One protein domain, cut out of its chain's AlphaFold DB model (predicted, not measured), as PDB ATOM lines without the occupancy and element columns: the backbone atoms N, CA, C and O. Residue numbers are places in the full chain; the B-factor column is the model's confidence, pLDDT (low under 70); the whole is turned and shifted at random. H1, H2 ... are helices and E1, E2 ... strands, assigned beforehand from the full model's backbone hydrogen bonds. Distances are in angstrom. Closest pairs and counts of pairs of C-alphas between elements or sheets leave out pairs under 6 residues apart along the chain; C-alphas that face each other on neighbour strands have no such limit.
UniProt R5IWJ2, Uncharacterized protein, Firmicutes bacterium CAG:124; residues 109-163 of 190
ATOM      1  N   MET A 109      71.269 110.282  11.001       95.94
ATOM      2  CA  MET A 109      71.849 109.040  10.489       95.94
ATOM      3  C   MET A 109      73.073 109.287   9.608       95.94
ATOM      4  O   MET A 109      73.080 110.169   8.749       95.94
ATOM      5  N   LEU A 110      74.100 108.470   9.817       97.06
ATOM      6  CA  LEU A 110      75.306 108.395   9.002       97.06
ATOM      7  C   LEU A 110      75.151 107.302   7.943       97.06
ATOM      8  O   LEU A 110      74.769 106.181   8.267       97.06
ATOM      9  N   PHE A 111      75.481 107.604   6.694       96.12
ATOM     10  CA  PHE A 111      75.407 106.659   5.586       96.12
ATOM     11  C   PHE A 111      76.767 106.534   4.891       96.12
ATOM     12  O   PHE A 111      77.376 107.564   4.582       96.12
ATOM     13  N   PRO A 112      77.217 105.306   4.570       95.12
ATOM     14  CA  PRO A 112      78.358 105.114   3.683       95.12
ATOM     15  C   PRO A 112      77.995 105.543   2.257       95.12
ATOM     16  O   PRO A 112      76.833 105.478   1.855       95.12
ATOM     17  N   VAL A 113      78.978 105.957   1.459       93.56
ATOM     18  CA  VAL A 113      78.775 106.347   0.058       93.56
ATOM     19  C   VAL A 113      79.679 105.510  -0.858       93.56
ATOM     20  O   VAL A 113      80.899 105.661  -0.807       93.56
ATOM     21  N   PRO A 114      79.109 104.671  -1.747       91.19
ATOM     22  CA  PRO A 114      77.674 104.474  -1.990       91.19
ATOM     23  C   PRO A 114      76.961 103.732  -0.842       91.19
ATOM     24  O   PRO A 114      77.570 102.922  -0.151       91.19
ATOM     25  N   CYS A 115      75.647 103.953  -0.700       89.69
ATOM     26  CA  CYS A 115      74.793 103.245   0.262       89.69
ATOM     27  C   CYS A 115      73.854 102.255  -0.460       89.69
ATOM     28  O   CYS A 115      72.667 102.540  -0.622       89.69
ATOM     29  N   PRO A 116      74.342 101.097  -0.941       86.19
ATOM     30  CA  PRO A 116      73.510 100.157  -1.697       86.19
ATOM     31  C   PRO A 116      72.385  99.537  -0.856       86.19
ATOM     32  O   PRO A 116      71.364  99.143  -1.410       86.19
ATOM     33  N   SER A 117      72.551  99.454   0.467       87.19
ATOM     34  CA  SER A 117      71.507  98.972   1.378       87.19
ATOM     35  C   SER A 117      70.398  99.999   1.616       87.19
ATOM     36  O   SER A 117      69.311  99.613   2.033       87.19
ATOM     37  N   GLY A 118      70.673 101.293   1.415       85.00
ATOM     38  CA  GLY A 118      69.804 102.385   1.862       85.00
ATOM     39  C   GLY A 118      69.680 102.500   3.388       85.00
ATOM     40  O   GLY A 118      68.825 103.237   3.870       85.00
ATOM     41  N   VAL A 119      70.500 101.771   4.154       86.56
ATOM     42  CA  VAL A 119      70.443 101.728   5.621       86.56
ATOM     43  C   VAL A 119      71.600 102.531   6.200       86.56
ATOM     44  O   VAL A 119      72.763 102.254   5.902       86.56
ATOM     45  N   GLY A 120      71.266 103.511   7.040       91.25
ATOM     46  CA  GLY A 120      72.225 104.318   7.789       91.25
ATOM     47  C   GLY A 120      72.435 103.812   9.214       91.25
ATOM     48  O   GLY A 120      71.722 102.939   9.708       91.25
ATOM     49  N   THR A 121      73.426 104.381   9.890       95.19
ATOM     50  CA  THR A 121      73.688 104.181  11.315       95.19
ATOM     51  C   THR A 121      73.172 105.391  12.094       95.19
ATOM     52  O   THR A 121      73.610 106.508  11.809       95.19
ATOM     53  N   PRO A 122      72.251 105.219  13.060       94.44
ATOM     54  CA  PRO A 122      71.815 106.322  13.904       94.44
ATOM     55  C   PRO A 122      72.983 106.827  14.749       94.44
ATOM     56  O   PRO A 122      73.744 106.033  15.302       94.44
ATOM     57  N   LEU A 123      73.113 108.147  14.850       95.19
ATOM     58  CA  LEU A 123      74.079 108.777  15.748       95.19
ATOM     59  C   LEU A 123      73.374 109.298  16.998       95.19
ATOM     60  O   LEU A 123      72.190 109.639  16.960       95.19
ATOM     61  N   ASP A 124      74.099 109.367  18.110       93.44
ATOM     62  CA  ASP A 124      73.682 110.164  19.262       93.44
ATOM     63  C   ASP A 124      74.020 111.654  19.050       93.44
ATOM     64  O   ASP A 124      74.573 112.048  18.020       93.44
ATOM     65  N   GLU A 125      73.632 112.498  20.006       90.81
ATOM     66  CA  GLU A 125      73.871 113.948  19.953       90.81
ATOM     67  C   GLU A 125      75.360 114.279  19.960       90.81
ATOM     68  O   GLU A 125      75.821 115.071  19.146       90.81
ATOM     69  N   THR A 126      76.135 113.596  20.804       94.44
ATOM     70  CA  THR A 126      77.568 113.875  20.954       94.44
ATOM     71  C   THR A 126      78.323 113.589  19.652       94.44
ATOM     72  O   THR A 126      79.166 114.381  19.226       94.44
ATOM     73  N   ALA A 127      78.015 112.474  18.987       95.44
ATOM     74  CA  ALA A 127      78.610 112.110  17.708       95.44
ATOM     75  C   ALA A 127      78.160 113.044  16.571       95.44
ATOM     76  O   ALA A 127      78.975 113.413  15.721       95.44
ATOM     77  N   ALA A 128      76.888 113.455  16.561       95.19
ATOM     78  CA  ALA A 128      76.369 114.420  15.593       95.19
ATOM     79  C   ALA A 128      77.050 115.794  15.727       95.19
ATOM     80  O   ALA A 128      77.484 116.373  14.725       95.19
ATOM     81  N   ASP A 129      77.215 116.287  16.952       94.88
ATOM     82  CA  ASP A 129      77.890 117.554  17.242       94.88
ATOM     83  C   ASP A 129      79.363 117.505  16.828       94.88
ATOM     84  O   ASP A 129      79.867 118.415  16.165       94.88
ATOM     85  N   ALA A 130      80.053 116.401  17.129       95.75
ATOM     86  CA  ALA A 130      81.439 116.211  16.719       95.75
ATOM     87  C   ALA A 130      81.606 116.242  15.189       95.75
ATOM     88  O   ALA A 130      82.564 116.834  14.684       95.75
ATOM     89  N   LEU A 131      80.680 115.637  14.435       95.56
ATOM     90  CA  LEU A 131      80.718 115.656  12.971       95.56
ATOM     91  C   LEU A 131      80.415 117.041  12.399       95.56
ATOM     92  O   LEU A 131      81.117 117.497  11.496       95.56
ATOM     93  N   THR A 132      79.396 117.723  12.918       95.38
ATOM     94  CA  THR A 132      78.988 119.047  12.420       95.38
ATOM     95  C   THR A 132      79.979 120.152  12.785       95.38
ATOM     96  O   THR A 132      80.097 121.126  12.046       95.38
ATOM     97  N   ALA A 133      80.762 119.983  13.855       96.44
ATOM     98  CA  ALA A 133      81.881 120.866  14.181       96.44
ATOM     99  C   ALA A 133      83.097 120.670  13.255       96.44
ATOM    100  O   ALA A 133      83.863 121.608  13.025       96.44
ATOM    101  N   ARG A 134      83.301 119.452  12.734       96.25
ATOM    102  CA  ARG A 134      84.463 119.089  11.900       96.25
ATOM    103  C   ARG A 134      84.229 119.273  10.405       96.25
ATOM    104  O   ARG A 134      85.191 119.478   9.666       96.25
ATOM    105  N   HIS A 135      82.982 119.173   9.954       96.62
ATOM    106  CA  HIS A 135      82.639 119.148   8.536       96.62
ATOM    107  C   HIS A 135      81.582 120.202   8.196       96.62
ATOM    108  O   HIS A 135      80.658 120.421   8.978       96.62
ATOM    109  N   PRO A 136      81.689 120.850   7.021       95.44
ATOM    110  CA  PRO A 136      80.712 121.841   6.605       95.44
ATOM    111  C   PRO A 136      79.335 121.201   6.441       95.44
ATOM    112  O   PRO A 136      79.187 120.112   5.884       95.44
ATOM    113  N   SER A 137      78.332 121.927   6.920       96.62
ATOM    114  CA  SER A 137      76.943 121.508   6.883       96.62
ATOM    115  C   SER A 137      76.168 122.297   5.835       96.62
ATOM    116  O   SER A 137      76.194 123.531   5.825       96.62
ATOM    117  N   HIS A 138      75.421 121.589   4.996       97.25
ATOM    118  CA  HIS A 138      74.633 122.137   3.897       97.25
ATOM    119  C   HIS A 138      73.160 121.757   4.048       97.25
ATOM    120  O   HIS A 138      72.839 120.713   4.603       97.25
ATOM    121  N   PHE A 139      72.255 122.597   3.556       97.06
ATOM    122  CA  PHE A 139      70.827 122.287   3.517       97.06
ATOM    123  C   PHE A 139      70.473 121.612   2.187       97.06
ATOM    124  O   PHE A 139      70.840 122.127   1.131       97.06
ATOM    125  N   SER A 140      69.755 120.486   2.231       96.62
ATOM    126  CA  SER A 140      69.162 119.860   1.043       96.62
ATOM    127  C   SER A 140      67.698 120.288   0.918       96.62
ATOM    128  O   SER A 140      66.891 119.911   1.771       96.62
ATOM    129  N   PRO A 141      67.314 121.034  -0.134       95.62
ATOM    130  CA  PRO A 141      65.913 121.369  -0.375       95.62
ATOM    131  C   PRO A 141      65.067 120.151  -0.770       95.62
ATOM    132  O   PRO A 141      63.861 120.149  -0.546       95.62
ATOM    133  N   GLU A 142      65.673 119.105  -1.334       96.06
ATOM    134  CA  GLU A 142      64.976 117.881  -1.728       96.06
ATOM    135  C   GLU A 142      64.551 117.061  -0.509       96.06
ATOM    136  O   GLU A 142      63.402 116.627  -0.432       96.06
ATOM    137  N   LEU A 143      65.465 116.865   0.445       95.56
ATOM    138  CA  LEU A 143      65.220 116.086   1.663       95.56
ATOM    139  C   LEU A 143      64.658 116.941   2.808       95.56
ATOM    140  O   LEU A 143      64.114 116.408   3.775       95.56
ATOM    141  N   VAL A 144      64.774 118.268   2.689       97.00
ATOM    142  CA  VAL A 144      64.403 119.258   3.708       97.00
ATOM    143  C   VAL A 144      65.108 118.960   5.037       97.00
ATOM    144  O   VAL A 144      64.499 118.977   6.098       97.00
ATOM    145  N   CYS A 145      66.400 118.647   4.973       96.12
ATOM    146  CA  CYS A 145      67.254 118.398   6.133       96.12
ATOM    147  C   CYS A 145      68.667 118.944   5.884       96.12
ATOM    148  O   CYS A 145      68.985 119.430   4.791       96.12
ATOM    149  N   ARG A 146      69.524 118.896   6.906       97.31
ATOM    150  CA  ARG A 146      70.938 119.246   6.780       97.31
ATOM    151  C   ARG A 146      71.778 118.009   6.500       97.31
ATOM    152  O   ARG A 146      71.424 116.897   6.890       97.31
ATOM    153  N   TYR A 147      72.912 118.214   5.843       97.06
ATOM    154  CA  TYR A 147      73.874 117.155   5.602       97.06
ATOM    155  C   TYR A 147      75.324 117.624   5.677       97.06
ATOM    156  O   TYR A 147      75.650 118.744   5.283       97.06
ATOM    157  N   CYS A 148      76.195 116.727   6.130       97.69
ATOM    158  CA  CYS A 148      77.643 116.845   5.998       97.69
ATOM    159  C   CYS A 148      78.133 115.729   5.074       97.69
ATOM    160  O   CYS A 148      77.829 114.562   5.311       97.69
ATOM    161  N   PHE A 149      78.902 116.070   4.042       97.06
ATOM    162  CA  PHE A 149      79.583 115.088   3.195       97.06
ATOM    163  C   PHE A 149      81.085 115.167   3.444       97.06
ATOM    164  O   PHE A 149      81.667 116.252   3.385       97.06
ATOM    165  N   PHE A 150      81.715 114.033   3.732       97.12
ATOM    166  CA  PHE A 150      83.133 113.983   4.078       97.12
ATOM    167  C   PHE A 150      83.747 112.623   3.741       97.12
ATOM    168  O   PHE A 150      83.043 111.673   3.404       97.12
ATOM    169  N   ARG A 151      85.079 112.554   3.807       96.50
ATOM    170  CA  ARG A 151      85.826 111.294   3.815       96.50
ATOM    171  C   ARG A 151      86.425 111.077   5.196       96.50
ATOM    172  O   ARG A 151      86.847 112.055   5.816       96.50
ATOM    173  N   ASP A 152      86.418 109.840   5.669       93.00
ATOM    174  CA  ASP A 152      87.079 109.471   6.920       93.00
ATOM    175  C   ASP A 152      88.603 109.318   6.746       93.00
ATOM    176  O   ASP A 152      89.170 109.669   5.706       93.00
ATOM    177  N   GLU A 153      89.276 108.850   7.799       92.38
ATOM    178  CA  GLU A 153      90.734 108.676   7.833       92.38
ATOM    179  C   GLU A 153      91.224 107.583   6.870       92.38
ATOM    180  O   GLU A 153      92.329 107.699   6.337       92.38
ATOM    181  N   ASP A 154      90.383 106.585   6.586       94.19
ATOM    182  CA  ASP A 154      90.648 105.512   5.623       94.19
ATOM    183  C   ASP A 154      90.333 105.946   4.174       94.19
ATOM    184  O   ASP A 154      90.674 105.263   3.205       94.19
ATOM    185  N   GLY A 155      89.748 107.137   4.008       94.06
ATOM    186  CA  GLY A 155      89.396 107.733   2.726       94.06
ATOM    187  C   GLY A 155      88.002 107.352   2.228       94.06
ATOM    188  O   GLY A 155      87.630 107.777   1.124       94.06
ATOM    189  N   ASP A 156      87.217 106.619   3.016       95.81
ATOM    190  CA  ASP A 156      85.859 106.214   2.673       95.81
ATOM    191  C   ASP A 156      84.902 107.401   2.770       95.81
ATOM    192  O   ASP A 156      84.999 108.247   3.659       95.81
ATOM    193  N   ALA A 157      83.997 107.512   1.798       97.12
ATOM    194  CA  ALA A 157      83.063 108.625   1.719       97.12
ATOM    195  C   ALA A 157      81.811 108.350   2.553       97.12
ATOM    196  O   ALA A 157      81.218 107.276   2.465       97.12
ATOM    197  N   HIS A 158      81.363 109.366   3.284       97.19
ATOM    198  CA  HIS A 158      80.180 109.308   4.130       97.19
ATOM    199  C   HIS A 158      79.302 110.536   3.922       97.19
ATOM    200  O   HIS A 158      79.781 111.635   3.623       97.19
ATOM    201  N   VAL A 159      78.001 110.351   4.125       96.75
ATOM    202  CA  VAL A 159      77.046 111.446   4.271       96.75
ATOM    203  C   VAL A 159      76.325 111.307   5.604       96.75
ATOM    204  O   VAL A 159      75.710 110.285   5.898       96.75
ATOM    205  N   PHE A 160      76.413 112.339   6.431       97.56
ATOM    206  CA  PHE A 160      75.627 112.455   7.651       97.56
ATOM    207  C   PHE A 160      74.406 113.318   7.357       97.56
ATOM    208  O   PHE A 160      74.577 114.482   7.009       97.56
ATOM    209  N   LEU A 161      73.203 112.756   7.477       96.56
ATOM    210  CA  LEU A 161      71.930 113.459   7.325       96.56
ATOM    211  C   LEU A 161      71.324 113.711   8.698       96.56
ATOM    212  O   LEU A 161      71.198 112.784   9.504       96.56
ATOM    213  N   TYR A 162      70.908 114.948   8.950       95.94
ATOM    214  CA  TYR A 162      70.299 115.309  10.218       95.94
ATOM    215  C   TYR A 162      69.264 116.424  10.099       95.94
ATOM    216  O   TYR A 162      69.379 117.333   9.274       95.94
ATOM    217  N   ASP A 163      68.244 116.353  10.945       95.25
ATOM    218  CA  ASP A 163      67.285 117.428  11.145       95.25
ATOM    219  C   ASP A 163      67.678 118.317  12.328       95.25
ATOM    220  O   ASP A 163      68.262 117.870  13.314       95.25
TER     221      ASP A 163
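AT A GLANCE: This is residues 109 to 163 of the 190 residues of an uncharacterized protein of Firmicutes bacterium CAG:124 (UniProt R5IWJ2). A strongly twisted antiparallel sheet of four strands has one helix, H1, packed across one face. A long link joins E1 to H1; E2, E3 and E4 then form a meander, each the antiparallel neighbour of the one before. The 55 printed residues, class mixed, hold E1, H1, E2, E3, E4 along the chain, with sheet order E1 E4 E3 E2; the whole is compact, radius of gyration of the C-alphas 10.8 A, spanning 25 by 23 by 19 A.

HOW THE PARTS SIT: E1, residues 109 to 113, is antiparallel to E4, residues 157 to 162; N 111 and O 159 are 2.8 A apart. H1, residues 125 to 134, with every O i to N i+4 pair within hydrogen-bond range, is on the sheet, height over the sheet 9.9 A; its closest C-alpha pair with E3, residues 145 to 151, is Thr 132 and Cys 148, 6.9 A. E2, residues 137 to 140, forms a hairpin with E3 (N 147 to O 138, 2.8 A), and E3 another with E4 (N 146 to O 162, 2.8 A).

IN THESE COORDINATES: E1 begins at C-alpha 109 (71.849, 109.040, 10.489); H1 spans 14.3 A, E3 20.0 A; E4, 16.7 A, ends at C-alpha 162 (70.299, 115.309, 10.218).

THE WHOLE: The C-alphas farthest apart, Pro 141 and Asp 154, are 30.0 A apart. The printed part has no cut, and no printed residue is under 70 in pLDDT.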